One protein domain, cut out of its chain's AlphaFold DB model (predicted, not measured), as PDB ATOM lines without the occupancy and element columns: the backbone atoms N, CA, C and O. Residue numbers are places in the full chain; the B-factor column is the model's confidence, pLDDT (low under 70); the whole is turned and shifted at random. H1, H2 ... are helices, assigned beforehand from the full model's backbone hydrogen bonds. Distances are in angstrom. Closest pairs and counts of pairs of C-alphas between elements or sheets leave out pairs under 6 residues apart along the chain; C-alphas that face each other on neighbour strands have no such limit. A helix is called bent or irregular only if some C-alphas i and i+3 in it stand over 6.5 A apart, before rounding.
ATOM      1  N   LYS A 378       5.741 -11.573 -30.350       97.56
ATOM      2  CA  LYS A 378       5.477 -10.937 -31.649       97.56
ATOM      3  C   LYS A 378       6.648 -11.102 -32.611       97.56
ATOM      4  O   LYS A 378       6.384 -11.453 -33.757       97.56
ATOM      5  N   ILE A 379       7.894 -10.957 -32.148       97.69
ATOM      6  CA  ILE A 379       9.095 -11.216 -32.964       97.69
ATOM      7  C   ILE A 379       9.042 -12.635 -33.546       97.69
ATOM      8  O   ILE A 379       9.136 -12.781 -34.758       97.69
ATOM      9  N   GLY A 380       8.747 -13.666 -32.745       96.56
ATOM     10  CA  GLY A 380       8.601 -15.050 -33.226       96.56
ATOM     11  C   GLY A 380       7.538 -15.240 -34.322       96.56
ATOM     12  O   GLY A 380       7.709 -16.070 -35.212       96.56
ATOM     13  N   LYS A 381       6.475 -14.421 -34.335       96.12
ATOM     14  CA  LYS A 381       5.495 -14.402 -35.439       96.12
ATOM     15  C   LYS A 381       6.026 -13.696 -36.688       96.12
ATOM     16  O   LYS A 381       5.660 -14.095 -37.785       96.12
ATOM     17  N   CYS A 382       6.862 -12.668 -36.531       97.00
ATOM     18  CA  CYS A 382       7.546 -12.016 -37.650       97.00
ATOM     19  C   CYS A 382       8.592 -12.950 -38.277       97.00
ATOM     20  O   CYS A 382       8.671 -13.027 -39.497       97.00
ATOM     21  N   LEU A 383       9.331 -13.713 -37.456       96.38
ATOM     22  CA  LEU A 383      10.271 -14.742 -37.915       96.38
ATOM     23  C   LEU A 383       9.578 -15.779 -38.810       96.38
ATOM     24  O   LEU A 383      10.096 -16.090 -39.876       96.38
ATOM     25  N   ASN A 384       8.395 -16.268 -38.417       94.81
ATOM     26  CA  ASN A 384       7.579 -17.187 -39.225       94.81
ATOM     27  C   ASN A 384       6.687 -16.485 -40.276       94.81
ATOM     28  O   ASN A 384       5.720 -17.085 -40.752       94.81
ATOM     29  N   SER A 385       6.958 -15.227 -40.644       95.19
ATOM     30  CA  SER A 385       6.203 -14.555 -41.708       95.19
ATOM     31  C   SER A 385       6.568 -15.122 -43.077       95.19
ATOM     32  O   SER A 385       7.739 -15.217 -43.428       95.19
ATOM     33  N   ALA A 386       5.562 -15.438 -43.896       93.25
ATOM     34  CA  ALA A 386       5.781 -15.868 -45.279       93.25
ATOM     35  C   ALA A 386       6.337 -14.740 -46.177       93.25
ATOM     36  O   ALA A 386       6.874 -15.022 -47.254       93.25
ATOM     37  N   ASN A 387       6.226 -13.474 -45.753       96.00
ATOM     38  CA  ASN A 387       6.906 -12.358 -46.402       96.00
ATOM     39  C   ASN A 387       8.376 -12.328 -45.951       96.00
ATOM     40  O   ASN A 387       8.676 -12.048 -44.788       96.00
ATOM     41  N   PHE A 388       9.293 -12.572 -46.892       95.56
ATOM     42  CA  PHE A 388      10.717 -12.687 -46.581       95.56
ATOM     43  C   PHE A 388      11.321 -11.404 -45.989       95.56
ATOM     44  O   PHE A 388      12.206 -11.515 -45.153       95.56
ATOM     45  N   GLN A 389      10.835 -10.212 -46.361       97.56
ATOM     46  CA  GLN A 389      11.357  -8.935 -45.857       97.56
ATOM     47  C   GLN A 389      11.014  -8.742 -44.376       97.56
ATOM     48  O   GLN A 389      11.827  -8.222 -43.617       97.56
ATOM     49  N   VAL A 390       9.831  -9.195 -43.944       97.75
ATOM     50  CA  VAL A 390       9.430  -9.192 -42.527       97.75
ATOM     51  C   VAL A 390      10.289 -10.167 -41.718       97.75
ATOM     52  O   VAL A 390      10.799  -9.797 -40.660       97.75
ATOM     53  N   ALA A 391      10.481 -11.391 -42.219       97.38
ATOM     54  CA  ALA A 391      11.282 -12.408 -41.541       97.38
ATOM     55  C   ALA A 391      12.773 -12.023 -41.468       97.38
ATOM     56  O   ALA A 391      13.381 -12.105 -40.403       97.38
ATOM     57  N   GLU A 392      13.343 -11.526 -42.568       96.75
ATOM     58  CA  GLU A 392      14.710 -11.000 -42.653       96.75
ATOM     59  C   GLU A 392      14.914  -9.798 -41.718       96.75
ATOM     60  O   GLU A 392      15.837  -9.803 -40.902       96.75
ATOM     61  N   ARG A 393      14.011  -8.804 -41.747       97.81
ATOM     62  CA  ARG A 393      14.106  -7.623 -40.875       97.81
ATOM     63  C   ARG A 393      14.021  -7.981 -39.390       97.81
ATOM     64  O   ARG A 393      14.682  -7.322 -38.587       97.81
ATOM     65  N   ALA A 394      13.239  -9.002 -39.034       97.88
ATOM     66  CA  ALA A 394      13.150  -9.517 -37.670       97.88
ATOM     67  C   ALA A 394      14.402 -10.312 -37.255       97.88
ATOM     68  O   ALA A 394      14.851 -10.164 -36.123       97.88
ATOM     69  N   LEU A 395      15.000 -11.101 -38.156       97.06
ATOM     70  CA  LEU A 395      16.266 -11.805 -37.901       97.06
ATOM     71  C   LEU A 395      17.440 -10.831 -37.711       97.06
ATOM     72  O   LEU A 395      18.309 -11.083 -36.882       97.06
ATOM     73  N   PHE A 396      17.444  -9.686 -38.400       96.94
ATOM     74  CA  PHE A 396      18.482  -8.662 -38.225       96.94
ATOM     75  C   PHE A 396      18.519  -8.003 -36.836       96.94
ATOM     76  O   PHE A 396      19.542  -7.403 -36.514       96.94
ATOM     77  N   LEU A 397      17.506  -8.174 -35.975       97.25
ATOM     78  CA  LEU A 397      17.575  -7.726 -34.572       97.25
ATOM     79  C   LEU A 397      18.741  -8.380 -33.800       97.25
ATOM     80  O   LEU A 397      19.279  -7.783 -32.873       97.25
ATOM     81  N   TRP A 398      19.175  -9.577 -34.213       96.69
ATOM     82  CA  TRP A 398      20.334 -10.276 -33.647       96.69
ATOM     83  C   TRP A 398      21.694  -9.747 -34.141       96.69
ATOM     84  O   TRP A 398      22.725 -10.175 -33.634       96.69
ATOM     85  N   ASN A 399      21.724  -8.801 -35.086       96.19
ATOM     86  CA  ASN A 399      22.962  -8.125 -35.495       96.19
ATOM     87  C   ASN A 399      23.323  -6.935 -34.583       96.19
ATOM     88  O   ASN A 399      24.420  -6.392 -34.703       96.19
ATOM     89  N   ASN A 400      22.409  -6.499 -33.708       96.38
ATOM     90  CA  ASN A 400      22.632  -5.394 -32.779       96.38
ATOM     91  C   ASN A 400      23.186  -5.929 -31.442       96.38
ATOM     92  O   ASN A 400      22.505  -6.663 -30.724       96.38
ATOM     93  N   GLU A 401      24.418  -5.541 -31.093       96.19
ATOM     94  CA  GLU A 401      25.118  -6.005 -29.884       96.19
ATOM     95  C   GLU A 401      24.373  -5.668 -28.576       96.19
ATOM     96  O   GLU A 401      24.374  -6.479 -27.649       96.19
ATOM     97  N   HIS A 402      23.694  -4.516 -28.497       96.81
ATOM     98  CA  HIS A 402      22.914  -4.129 -27.318       96.81
ATOM     99  C   HIS A 402      21.674  -5.015 -27.154       96.81
ATOM    100  O   HIS A 402      21.414  -5.531 -26.066       96.81
ATOM    101  N   ILE A 403      20.950  -5.276 -28.248       97.12
ATOM    102  CA  ILE A 403      19.780  -6.167 -28.241       97.12
ATOM    103  C   ILE A 403      20.196  -7.609 -27.921       97.12
ATOM    104  O   ILE A 403      19.511  -8.283 -27.153       97.12
ATOM    105  N   VAL A 404      21.342  -8.077 -28.426       96.94
ATOM    106  CA  VAL A 404      21.909  -9.388 -28.058       96.94
ATOM    107  C   VAL A 404      22.281  -9.445 -26.570       96.94
ATOM    108  O   VAL A 404      22.013 -10.460 -25.927       96.94
ATOM    109  N   GLY A 405      22.811  -8.362 -25.990       97.00
ATOM    110  CA  GLY A 405      23.045  -8.243 -24.545       97.00
ATOM    111  C   GLY A 405      21.753  -8.333 -23.722       97.00
ATOM    112  O   GLY A 405      21.652  -9.160 -22.816       97.00
ATOM    113  N   LEU A 406      20.725  -7.562 -24.098       96.31
ATOM    114  CA  LEU A 406      19.390  -7.627 -23.491       96.31
ATOM    115  C   LEU A 406      18.777  -9.036 -23.588       96.31
ATOM    116  O   LEU A 406      18.150  -9.509 -22.636       96.31
ATOM    117  N   ILE A 407      18.980  -9.734 -24.713       96.56
ATOM    118  CA  ILE A 407      18.558 -11.129 -24.893       96.56
ATOM    119  C   ILE A 407      19.320 -12.063 -23.943       96.56
ATOM    120  O   ILE A 407      18.688 -12.899 -23.299       96.56
ATOM    121  N   ALA A 408      20.641 -11.913 -23.813       96.06
ATOM    122  CA  ALA A 408      21.474 -12.764 -22.962       96.06
ATOM    123  C   ALA A 408      21.112 -12.662 -21.469       96.06
ATOM    124  O   ALA A 408      21.079 -13.682 -20.781       96.06
ATOM    125  N   GLU A 409      20.760 -11.468 -20.980       95.94
ATOM    126  CA  GLU A 409      20.259 -11.263 -19.609       95.94
ATOM    127  C   GLU A 409      18.870 -11.880 -19.351       95.94
ATOM    128  O   GLU A 409      18.459 -12.020 -18.201       95.94
ATOM    129  N   ASN A 410      18.126 -12.240 -20.404       96.00
ATOM    130  CA  ASN A 410      16.729 -12.692 -20.330       96.00
ATOM    131  C   ASN A 410      16.498 -14.040 -21.051       96.00
ATOM    132  O   ASN A 410      15.356 -14.405 -21.361       96.00
ATOM    133  N   LYS A 411      17.578 -14.784 -21.331       95.19
ATOM    134  CA  LYS A 411      17.585 -15.984 -22.187       95.19
ATOM    135  C   LYS A 411      16.601 -17.066 -21.743       95.19
ATOM    136  O   LYS A 411      15.882 -17.585 -22.591       95.19
ATOM    137  N   ASP A 412      16.466 -17.305 -20.439       94.81
ATOM    138  CA  ASP A 412      15.572 -18.321 -19.852       94.81
ATOM    139  C   ASP A 412      14.099 -18.134 -20.260       94.81
ATOM    140  O   ASP A 412      13.321 -19.087 -20.323       94.81
ATOM    141  N   VAL A 413      13.708 -16.890 -20.556       94.94
ATOM    142  CA  VAL A 413      12.360 -16.514 -21.000       94.94
ATOM    143  C   VAL A 413      12.286 -16.393 -22.525       94.94
ATOM    144  O   VAL A 413      11.255 -16.716 -23.117       94.94
ATOM    145  N   ILE A 414      13.352 -15.921 -23.176       96.06
ATOM    146  CA  ILE A 414      13.372 -15.635 -24.618       96.06
ATOM    147  C   ILE A 414      13.589 -16.899 -25.454       96.06
ATOM    148  O   ILE A 414      12.890 -17.082 -26.455       96.06
ATOM    149  N   PHE A 415      14.513 -17.779 -25.054       94.50
ATOM    150  CA  PHE A 415      14.870 -18.975 -25.821       94.50
ATOM    151  C   PHE A 415      13.640 -19.867 -26.061       94.50
ATOM    152  O   PHE A 415      13.329 -20.090 -27.232       94.50
ATOM    153  N   PRO A 416      12.832 -20.263 -25.049       92.88
ATOM    154  CA  PRO A 416      11.648 -21.098 -25.285       92.88
ATOM    155  C   PRO A 416      10.568 -20.448 -26.168       92.88
ATOM    156  O   PRO A 416       9.750 -21.154 -26.753       92.88
ATOM    157  N   ILE A 417      10.537 -19.112 -26.269       94.44
ATOM    158  CA  ILE A 417       9.573 -18.372 -27.103       94.44
ATOM    159  C   ILE A 417      10.025 -18.313 -28.571       94.44
ATOM    160  O   ILE A 417       9.186 -18.330 -29.472       94.44
ATOM    161  N   ILE A 418      11.335 -18.218 -28.820       96.25
ATOM    162  CA  ILE A 418      11.907 -18.037 -30.162       96.25
ATOM    163  C   ILE A 418      12.368 -19.356 -30.795       96.25
ATOM    164  O   ILE A 418      12.278 -19.492 -32.014       96.25
ATOM    165  N   PHE A 419      12.795 -20.343 -30.002       94.31
ATOM    166  CA  PHE A 419      13.310 -21.630 -30.485       94.31
ATOM    167  C   PHE A 419      12.332 -22.327 -31.445       94.31
ATOM    168  O   PHE A 419      12.705 -22.691 -32.557       94.31
ATOM    169  N   GLU A 420      11.051 -22.417 -31.070       91.19
ATOM    170  CA  GLU A 420      10.009 -23.016 -31.916       91.19
ATOM    171  C   GLU A 420       9.849 -22.272 -33.259       91.19
ATOM    172  O   GLU A 420       9.618 -22.890 -34.299       91.19
ATOM    173  N   ALA A 421      10.012 -20.943 -33.270       93.75
ATOM    174  CA  ALA A 421       9.939 -20.153 -34.496       93.75
ATOM    175  C   ALA A 421      11.155 -20.396 -35.408       93.75
ATOM    176  O   ALA A 421      10.977 -20.566 -36.616       93.75
ATOM    177  N   LEU A 422      12.366 -20.474 -34.846       94.38
ATOM    178  CA  LEU A 422      13.580 -20.805 -35.602       94.38
ATOM    179  C   LEU A 422      13.482 -22.208 -36.215       94.38
ATOM    180  O   LEU A 422      13.700 -22.361 -37.415       94.38
ATOM    181  N   GLU A 423      13.065 -23.211 -35.441       92.31
ATOM    182  CA  GLU A 423      12.893 -24.585 -35.928       92.31
ATOM    183  C   GLU A 423      11.857 -24.688 -37.056       92.31
ATOM    184  O   GLU A 423      12.118 -25.325 -38.077       92.31
ATOM    185  N   ARG A 424      10.703 -24.009 -36.950       90.12
ATOM    186  CA  ARG A 424       9.731 -23.955 -38.060       90.12
ATOM    187  C   ARG A 424      10.325 -23.338 -39.332       90.12
ATOM    188  O   ARG A 424      10.060 -23.846 -40.421       90.12
ATOM    189  N   ASN A 425      11.140 -22.287 -39.212       91.19
ATOM    190  CA  ASN A 425      11.822 -21.694 -40.367       91.19
ATOM    191  C   ASN A 425      12.843 -22.661 -40.980       91.19
ATOM    192  O   ASN A 425      12.880 -22.828 -42.200       91.19
ATOM    193  N   MET A 426      13.641 -23.327 -40.143       89.00
ATOM    194  CA  MET A 426      14.676 -24.274 -40.572       89.00
ATOM    195  C   MET A 426      14.080 -25.494 -41.292       89.00
ATOM    196  O   MET A 426      14.669 -25.976 -42.260       89.00
ATOM    197  N   LYS A 427      12.890 -25.946 -40.869       87.25
ATOM    198  CA  LYS A 427      12.156 -27.078 -41.460       87.25
ATOM    199  C   LYS A 427      11.509 -26.786 -42.824       87.25
ATOM    200  O   LYS A 427      11.207 -27.743 -43.534       87.25
ATOM    201  N   GLY A 428      11.263 -25.524 -43.207       83.94
ATOM    202  CA  GLY A 428      10.498 -25.263 -44.439       83.94
ATOM    203  C   GLY A 428      10.294 -23.819 -44.911       83.94
ATOM    204  O   GLY A 428       9.379 -23.590 -45.702       83.94
ATOM    205  N   HIS A 429      11.085 -22.833 -44.474       92.38
ATOM    206  CA  HIS A 429      10.961 -21.481 -45.031       92.38
ATOM    207  C   HIS A 429      11.434 -21.429 -46.498       92.38
ATOM    208  O   HIS A 429      12.556 -21.816 -46.811       92.38
ATOM    209  N   TRP A 430      10.592 -20.910 -47.400       94.00
ATOM    210  CA  TRP A 430      10.817 -20.957 -48.856       94.00
ATOM    211  C   TRP A 430      12.021 -20.134 -49.348       94.00
ATOM    212  O   TRP A 430      12.574 -20.415 -50.409       94.00
ATOM    213  N   ASN A 431      12.406 -19.091 -48.607       95.19
ATOM    214  CA  ASN A 431      13.513 -18.203 -48.959       95.19
ATOM    215  C   ASN A 431      14.817 -18.633 -48.264       95.19
ATOM    216  O   ASN A 431      14.890 -18.648 -47.033       95.19
ATOM    217  N   GLN A 432      15.854 -18.905 -49.063       93.69
ATOM    218  CA  GLN A 432      17.155 -19.404 -48.604       93.69
ATOM    219  C   GLN A 432      17.956 -18.403 -47.747       93.69
ATOM    220  O   GLN A 432      18.742 -18.829 -46.902       93.69
ATOM    221  N   ALA A 433      17.764 -17.089 -47.921       94.12
ATOM    222  CA  ALA A 433      18.437 -16.080 -47.098       94.12
ATOM    223  C   ALA A 433      17.875 -16.077 -45.667       94.12
ATOM    224  O   ALA A 433      18.633 -16.145 -44.703       94.12
ATOM    225  N   VAL A 434      16.546 -16.119 -45.531       95.50
ATOM    226  CA  VAL A 434      15.856 -16.268 -44.235       95.50
ATOM    227  C   VAL A 434      16.233 -17.591 -43.556       95.50
ATOM    228  O   VAL A 434      16.397 -17.626 -42.337       95.50
ATOM    229  N   HIS A 435      16.430 -18.666 -44.329       94.75
ATOM    230  CA  HIS A 435      16.909 -19.961 -43.824       94.75
ATOM    231  C   HIS A 435      18.321 -19.849 -43.218       94.75
ATOM    232  O   HIS A 435      18.495 -20.147 -42.039       94.75
ATOM    233  N   GLY A 436      19.297 -19.305 -43.957       95.12
ATOM    234  CA  GLY A 436      20.668 -19.112 -43.458       95.12
ATOM    235  C   GLY A 436      20.785 -18.104 -42.303       95.12
ATOM    236  O   GLY A 436      21.581 -18.297 -41.385       95.12
ATOM    237  N   LEU A 437      19.959 -17.053 -42.292       96.06
ATOM    238  CA  LEU A 437      19.854 -16.135 -41.153       96.06
ATOM    239  C   LEU A 437      19.255 -16.827 -39.917       96.06
ATOM    240  O   LEU A 437      19.750 -16.617 -38.811       96.06
ATOM    241  N   SER A 438      18.256 -17.700 -40.094       96.06
ATOM    242  CA  SER A 438      17.696 -18.506 -38.997       96.06
ATOM    243  C   SER A 438      18.734 -19.484 -38.428       96.06
ATOM    244  O   SER A 438      18.803 -19.643 -37.212       96.06
ATOM    245  N   GLU A 439      19.588 -20.078 -39.273       94.69
ATOM    246  CA  GLU A 439      20.696 -20.941 -38.827       94.69
ATOM    247  C   GLU A 439      21.723 -20.166 -37.989       94.69
ATOM    248  O   GLU A 439      22.141 -20.633 -36.931       94.69
ATOM    249  N   ASN A 440      22.102 -18.958 -38.421       95.81
ATOM    250  CA  ASN A 440      23.037 -18.118 -37.673       95.81
ATOM    251  C   ASN A 440      22.480 -17.746 -36.289       95.81
ATOM    252  O   ASN A 440      23.194 -17.887 -35.297       95.81
ATOM    253  N   VAL A 441      21.202 -17.361 -36.192       96.31
ATOM    254  CA  VAL A 441      20.555 -17.066 -34.898       96.31
ATOM    255  C   VAL A 441      20.444 -18.323 -34.019       96.31
ATOM    256  O   VAL A 441      20.728 -18.257 -32.822       96.31
ATOM    257  N   ARG A 442      20.119 -19.490 -34.598       94.94
ATOM    258  CA  ARG A 442      20.139 -20.790 -33.895       94.94
ATOM    259  C   ARG A 442      21.526 -21.087 -33.312       94.94
ATOM    260  O   ARG A 442      21.626 -21.512 -32.163       94.94
ATOM    261  N   ARG A 443      22.593 -20.823 -34.077       94.88
ATOM    262  CA  ARG A 443      23.985 -21.009 -33.643       94.88
ATOM    263  C   ARG A 443      24.355 -20.059 -32.499       94.88
ATOM    264  O   ARG A 443      24.885 -20.522 -31.498       94.88
ATOM    265  N   MET A 444      23.979 -18.780 -32.588       95.12
ATOM    266  CA  MET A 444      24.189 -17.801 -31.508       95.12
ATOM    267  C   MET A 444      23.508 -18.211 -30.194       95.12
ATOM    268  O   MET A 444      24.070 -17.989 -29.127       95.12
ATOM    269  N   PHE A 445      22.319 -18.826 -30.240       93.75
ATOM    270  CA  PHE A 445      21.667 -19.353 -29.034       93.75
ATOM    271  C   PHE A 445      22.440 -20.535 -28.427       93.75
ATOM    272  O   PHE A 445      22.681 -20.541 -27.223       93.75
ATOM    273  N   MET A 446      22.894 -21.483 -29.251       94.31
ATOM    274  CA  MET A 446      23.705 -22.629 -28.812       94.31
ATOM    275  C   MET A 446      25.070 -22.210 -28.224       94.31
ATOM    276  O   MET A 446      25.550 -22.834 -27.277       94.31
ATOM    277  N   GLU A 447      25.679 -21.148 -28.765       94.81
ATOM    278  CA  GLU A 447      26.929 -20.538 -28.278       94.81
ATOM    279  C   GLU A 447      26.735 -19.709 -26.990       94.81
ATOM    280  O   GLU A 447      27.668 -19.570 -26.201       94.81
ATOM    281  N   MET A 448      25.532 -19.166 -26.762       94.44
ATOM    282  CA  MET A 448      25.186 -18.340 -25.595       94.44
ATOM    283  C   MET A 448      24.758 -19.171 -24.372       94.44
ATOM    284  O   MET A 448      25.025 -18.768 -23.236       94.44
ATOM    285  N   ASP A 449      24.082 -20.304 -24.585       95.19
ATOM    286  CA  ASP A 449      23.812 -21.305 -23.549       95.19
ATOM    287  C   ASP A 449      23.477 -22.673 -24.163       95.19
ATOM    288  O   ASP A 449      22.392 -22.874 -24.709       95.19
ATOM    289  N   THR A 450      24.402 -23.627 -24.061       95.50
ATOM    290  CA  THR A 450      24.222 -24.972 -24.624       95.50
ATOM    291  C   THR A 450      23.247 -25.832 -23.805       95.50
ATOM    292  O   THR A 450      22.468 -26.575 -24.395       95.50
ATOM    293  N   GLU A 451      23.214 -25.705 -22.473       95.81
ATOM    294  CA  GLU A 451      22.324 -26.509 -21.615       95.81
ATOM    295  C   GLU A 451      20.854 -26.087 -21.792       95.81
ATOM    296  O   GLU A 451      19.965 -26.925 -21.969       95.81
ATOM    297  N   LEU A 452      20.595 -24.774 -21.833       94.94
ATOM    298  CA  LEU A 452      19.272 -24.221 -22.122       94.94
ATOM    299  C   LEU A 452      18.831 -24.529 -23.563       94.94
ATOM    300  O   LEU A 452      17.641 -24.740 -23.805       94.94
ATOM    301  N   PHE A 453      19.767 -24.574 -24.517       94.81
ATOM    302  CA  PHE A 453      19.487 -24.958 -25.900       94.81
ATOM    303  C   PHE A 453      19.037 -26.424 -26.009       94.81
ATOM    304  O   PHE A 453      18.002 -26.695 -26.621       94.81
ATOM    305  N   GLU A 454      19.758 -27.356 -25.379       94.69
ATOM    306  CA  GLU A 454      19.406 -28.785 -25.361       94.69
ATOM    307  C   GLU A 454      18.041 -29.036 -24.694       94.69
ATOM    308  O   GLU A 454      17.221 -29.795 -25.222       94.69
ATOM    309  N   GLU A 455      17.732 -28.357 -23.581       94.69
ATOM    310  CA  GLU A 455      16.408 -28.480 -22.954       94.69
ATOM    311  C   GLU A 455      15.298 -27.862 -23.822       94.69
ATOM    312  O   GLU A 455      14.203 -28.422 -23.892       94.69
ATOM    313  N   CYS A 456      15.565 -26.767 -24.549       94.25
ATOM    314  CA  CYS A 456      14.615 -26.213 -25.520       94.25
ATOM    315  C   CYS A 456      14.343 -27.180 -26.685       94.25
ATOM    316  O   CYS A 456      13.181 -27.362 -27.056       94.25
ATOM    317  N   GLU A 457      15.367 -27.850 -27.223       93.00
ATOM    318  CA  GLU A 457      15.227 -28.847 -28.295       93.00
ATOM    319  C   GLU A 457      14.395 -30.056 -27.830       93.00
ATOM    320  O   GLU A 457      13.416 -30.451 -28.472       93.00
ATOM    321  N   LYS A 458      14.705 -30.573 -26.637       93.81
ATOM    322  CA  LYS A 458      13.964 -31.642 -25.955       93.81
ATOM    323  C   LYS A 458      12.519 -31.250 -25.624       93.81
ATOM    324  O   LYS A 458      11.610 -32.078 -25.757       93.81
ATOM    325  N   GLN A 459      12.274 -30.009 -25.207       92.25
ATOM    326  CA  GLN A 459      10.932 -29.503 -24.917       92.25
ATOM    327  C   GLN A 459      10.116 -29.271 -26.201       92.25
ATOM    328  O   GLN A 459       8.913 -29.549 -26.208       92.25
ATOM    329  N   HIS A 460      10.752 -28.834 -27.291       90.69
ATOM    330  CA  HIS A 460      10.140 -28.713 -28.618       90.69
ATOM    331  C   HIS A 460       9.695 -30.078 -29.155       90.69
ATOM    332  O   HIS A 460       8.515 -30.259 -29.451       90.69
ATOM    333  N   ALA A 461      10.581 -31.080 -29.153       90.75
ATOM    334  CA  ALA A 461      10.254 -32.440 -29.596       90.75
ATOM    335  C   ALA A 461       9.081 -33.061 -28.804       90.75
ATOM    336  O   ALA A 461       8.177 -33.668 -29.383       90.75
ATOM    337  N   GLN A 462       9.036 -32.850 -27.482       92.12
ATOM    338  CA  GLN A 462       7.891 -33.254 -26.658       92.12
ATOM    339  C   GLN A 462       6.587 -32.530 -27.019       92.12
ATOM    340  O   GLN A 462       5.510 -33.103 -26.857       92.12
ATOM    341  N   ASN A 463       6.657 -31.266 -27.437       90.56
ATOM    342  CA  ASN A 463       5.481 -30.483 -27.801       90.56
ATOM    343  C   ASN A 463       4.953 -30.880 -29.185       90.56
ATOM    344  O   ASN A 463       3.740 -30.995 -29.340       90.56
ATOM    345  N   GLU A 464       5.830 -31.181 -30.151       88.19
ATOM    346  CA  GLU A 464       5.427 -31.736 -31.451       88.19
ATOM    347  C   GLU A 464       4.758 -33.116 -31.295       88.19
ATOM    348  O   GLU A 464       3.697 -33.345 -31.879       88.19
ATOM    349  N   ALA A 465       5.289 -33.995 -30.436       91.25
ATOM    350  CA  ALA A 465       4.662 -35.286 -30.128       91.25
ATOM    351  C   ALA A 465       3.248 -35.124 -29.526       91.25
ATOM    352  O   ALA A 465       2.281 -35.666 -30.062       91.25
ATOM    353  N   LYS A 466       3.101 -34.301 -28.476       92.62
ATOM    354  CA  LYS A 466       1.798 -34.006 -27.841       92.62
ATOM    355  C   LYS A 466       0.811 -33.340 -28.807       92.62
ATOM    356  O   LYS A 466      -0.395 -33.560 -28.703       92.62
ATOM    357  N   ALA A 467       1.296 -32.527 -29.747       89.38
ATOM    358  CA  ALA A 467       0.461 -31.925 -30.782       89.38
ATOM    359  C   ALA A 467      -0.060 -32.973 -31.782       89.38
ATOM    360  O   ALA A 467      -1.229 -32.904 -32.157       89.38
ATOM    361  N   CYS A 468       0.759 -33.962 -32.161       91.12
ATOM    362  CA  CYS A 468       0.331 -35.087 -32.998       91.12
ATOM    363  C   CYS A 468      -0.735 -35.939 -32.288       91.12
ATOM    364  O   CYS A 468      -1.830 -36.114 -32.820       91.12
ATOM    365  N   GLU A 469      -0.479 -36.348 -31.039       92.94
ATOM    366  CA  GLU A 469      -1.444 -37.091 -30.209       92.94
ATOM    367  C   GLU A 469      -2.793 -36.359 -30.088       92.94
ATOM    368  O   GLU A 469      -3.859 -36.974 -30.179       92.94
ATOM    369  N   LEU A 470      -2.774 -35.032 -29.909       93.00
ATOM    370  CA  LEU A 470      -3.987 -34.219 -29.805       93.00
ATOM    371  C   LEU A 470      -4.740 -34.099 -31.143       93.00
ATOM    372  O   LEU A 470      -5.973 -34.047 -31.148       93.00
ATOM    373  N   LEU A 471      -4.030 -34.065 -32.275       91.69
ATOM    374  CA  LEU A 471      -4.638 -34.085 -33.610       91.69
ATOM    375  C   LEU A 471      -5.311 -35.435 -33.890       91.69
ATOM    376  O   LEU A 471      -6.472 -35.447 -34.299       91.69
ATOM    377  N   GLU A 472      -4.647 -36.549 -33.577       92.88
ATOM    378  CA  GLU A 472      -5.208 -37.902 -33.691       92.88
ATOM    379  C   GLU A 472      -6.454 -38.078 -32.808       92.88
ATOM    380  O   GLU A 472      -7.500 -38.533 -33.276       92.88
ATOM    381  N   GLN A 473      -6.397 -37.639 -31.543       93.31
ATOM    382  CA  GLN A 473      -7.555 -37.645 -30.639       93.31
ATOM    383  C   GLN A 473      -8.719 -36.808 -31.185       93.31
ATOM    384  O   GLN A 473      -9.883 -37.209 -31.069       93.31
ATOM    385  N   ARG A 474      -8.430 -35.659 -31.809       93.88
ATOM    386  CA  ARG A 474      -9.446 -34.796 -32.425       93.88
ATOM    387  C   ARG A 474     -10.064 -35.442 -33.665       93.88
ATOM    388  O   ARG A 474     -11.283 -35.402 -33.803       93.88
ATOM    389  N   GLU A 475      -9.267 -36.067 -34.528       94.12
ATOM    390  CA  GLU A 475      -9.751 -36.795 -35.709       94.12
ATOM    391  C   GLU A 475     -10.623 -37.997 -35.311       94.12
ATOM    392  O   GLU A 475     -11.730 -38.165 -35.823       94.12
ATOM    393  N   MET A 476     -10.187 -38.784 -34.323       94.56
ATOM    394  CA  MET A 476     -10.970 -39.895 -33.767       94.56
ATOM    395  C   MET A 476     -12.261 -39.429 -33.078       94.56
ATOM    396  O   MET A 476     -13.249 -40.163 -33.060       94.56
ATOM    397  N   THR A 477     -12.283 -38.211 -32.530       94.62
ATOM    398  CA  THR A 477     -13.503 -37.603 -31.978       94.62
ATOM    399  C   THR A 477     -14.469 -37.187 -33.089       94.62
ATOM    400  O   THR A 477     -15.660 -37.465 -32.977       94.62
ATOM    401  N   TRP A 478     -13.977 -36.592 -34.183       94.88
ATOM    402  CA  TRP A 478     -14.806 -36.259 -35.348       94.88
ATOM    403  C   TRP A 478     -15.417 -37.498 -36.006       94.88
ATOM    404  O   TRP A 478     -16.629 -37.524 -36.192       94.88
ATOM    405  N   LYS A 479     -14.633 -38.556 -36.251       94.88
ATOM    406  CA  LYS A 479     -15.143 -39.813 -36.835       94.88
ATOM    407  C   LYS A 479     -16.297 -40.407 -36.021       94.88
ATOM    408  O   LYS A 479     -17.333 -40.737 -36.581       94.88
ATOM    409  N   ARG A 480     -16.174 -40.442 -34.688       93.56
ATOM    410  CA  ARG A 480     -17.252 -40.903 -33.789       93.56
ATOM    411  C   ARG A 480     -18.507 -40.025 -33.842       93.56
ATOM    412  O   ARG A 480     -19.610 -40.535 -33.665       93.56
ATOM    413  N   LEU A 481     -18.354 -38.716 -34.054       94.38
ATOM    414  CA  LEU A 481     -19.480 -37.791 -34.222       94.38
ATOM    415  C   LEU A 481     -20.173 -37.987 -35.578       94.38
ATOM    416  O   LEU A 481     -21.399 -37.972 -35.630       94.38
ATOM    417  N   GLU A 482     -19.413 -38.221 -36.650       93.81
ATOM    418  CA  GLU A 482     -19.936 -38.546 -37.984       93.81
ATOM    419  C   GLU A 482     -20.661 -39.903 -37.991       93.81
ATOM    420  O   GLU A 482     -21.795 -39.992 -38.466       93.81
ATOM    421  N   GLU A 483     -20.069 -40.935 -37.381       93.12
ATOM    422  CA  GLU A 483     -20.689 -42.247 -37.158       93.12
ATOM    423  C   GLU A 483     -22.020 -42.103 -36.402       93.12
ATOM    424  O   GLU A 483     -23.061 -42.546 -36.892       93.12
ATOM    425  N   ALA A 484     -22.021 -41.421 -35.252       91.12
ATOM    426  CA  ALA A 484     -23.224 -41.203 -34.447       91.12
ATOM    427  C   ALA A 484     -24.300 -40.378 -35.179       91.12
ATOM    428  O   ALA A 484     -25.486 -40.692 -35.070       91.12
ATOM    429  N   ALA A 485     -23.911 -39.361 -35.954       88.19
ATOM    430  CA  ALA A 485     -24.837 -38.584 -36.775       88.19
ATOM    431  C   ALA A 485     -25.448 -39.431 -37.903       88.19
ATOM    432  O   ALA A 485     -26.649 -39.341 -38.150       88.19
ATOM    433  N   SER A 486     -24.656 -40.301 -38.541       88.38
ATOM    434  CA  SER A 486     -25.146 -41.220 -39.577       88.38
ATOM    435  C   SER A 486     -26.138 -42.251 -39.018       88.38
ATOM    436  O   SER A 486     -27.137 -42.560 -39.666       88.38
ATOM    437  N   LEU A 487     -25.921 -42.720 -37.785       85.25
ATOM    438  CA  LEU A 487     -26.812 -43.646 -37.077       85.25
ATOM    439  C   LEU A 487     -28.096 -42.983 -36.556       85.25
ATOM    440  O   LEU A 487     -29.062 -43.688 -36.292       85.25
ATOM    441  N   ALA A 488     -28.121 -41.654 -36.412       76.00
ATOM    442  CA  ALA A 488     -29.304 -40.881 -36.023       76.00
ATOM    443  C   ALA A 488     -30.086 -40.299 -37.221       76.00
ATOM    444  O   ALA A 488     -31.121 -39.662 -37.027       76.00
ATOM    445  N   ALA A 489     -29.581 -40.487 -38.445       67.88
ATOM    446  CA  ALA A 489     -30.197 -40.044 -39.699       67.88
ATOM    447  C   ALA A 489     -30.874 -41.182 -40.493       67.88
ATOM    448  O   ALA A 489     -31.426 -40.923 -41.565       67.88
ATOM    449  N   ASN A 490     -30.824 -42.417 -39.975       52.66
ATOM    450  CA  ASN A 490     -31.517 -43.611 -40.477       52.66
ATOM    451  C   ASN A 490     -32.592 -44.070 -39.476       52.66
ATOM    452  O   ASN A 490     -33.581 -44.673 -39.944       52.66
TER     453      ASN A 490
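Overview. This is residues 378 to 490 of the 490 residues of the protein "Serine/threonine protein phosphatase 2A regulatory subunit" of Raphanus sativus (UniProt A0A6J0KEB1). A compact head of five helices, H1 to H5, with one long helix, H6, that starts across H4 and then runs out as an arm; residues 465 to 490 stick out free. In the head, H4 and H5 form a hairpin, H1 packs on H4, H2 packs on H5, and H3 makes a corner with H2. The printed part has 113 residues with six named helices, H1 to H6 in that order, and no named strand: the class is all helix. The whole is loose, with a radius of gyration of the C-alphas of 19.2 A; its spans are 69 by 31 by 20 A, and the arm makes the length.

Arrangement. Begin at H1, residues 378 to 383, and go on to H2, residues 388 to 399. They touch, H2 with residues 390 to 395 alone; their closest C-alphas, Leu 383 and Ala 391, are 4.4 A apart. H3, residues 401 to 408, touches H2 only at the corner, and only just, with 3 pairs of C-alphas within 8 A; Trp 398 and Val 404 come closest, their C-alphas 5.9 A apart. Look next at H4, residues 411 to 428, which has a kink of 35 degrees near residue 418 and is only just irregular: C-alphas 417 and 420 are 6.7 A apart. With residues 417 to 425 alone it touches H1, at a shallow tilt of 31 degrees, the same way; the closest C-alphas, Gly 380 and Ile 418, are 5.4 A apart. H5, residues 432 to 448, forms a helical hairpin with H4, at a shallow tilt of 31 degrees, opposite ways; the closest C-alphas, Leu 422 and Ser 438, are 5.8 A apart. H5 also touches H2, at a shallow tilt of 27 degrees, the same way, the C-alphas of Glu 392 and Val 434 coming closest at 5.6 A. H6, residues 450 to 487, touches H4 at a steep tilt of 62 degrees, the same way, H6 with residues 452 to 460 alone and H4 with residues 412 to 420 alone; the closest C-alphas, Pro 416 and Cys 456, are 5.9 A apart. H3 and H6 are apart. In H1, H3, H5 and H6 every O i to N i+4 pair is within hydrogen-bond range; in H2 5 of 8 are, in H4 10 of 14.

Along the chain. Find C-alpha 378 at (5.477, -10.937, -31.649), where H1 begins. H2 is 17.1 A long, H4 25.1 A and H5 24.4 A. From C-alpha 450 at (24.222, -24.972, -24.624), H6 runs 55.8 A to C-alpha 487 at (-26.812, -43.646, -37.077).

Size, cuts and confidence. The two C-alphas farthest apart, Glu 401 and Asn 490, are 68.8 A apart. Without residues 465 to 490 the body spans 33 by 31 by 20 A. The printed part has no cut, its five links between helices are tight, and residue 490 is the chain's last. The mean pLDDT of the printed part is 93.5; look for low confidence at residues 489 to 490, under 70.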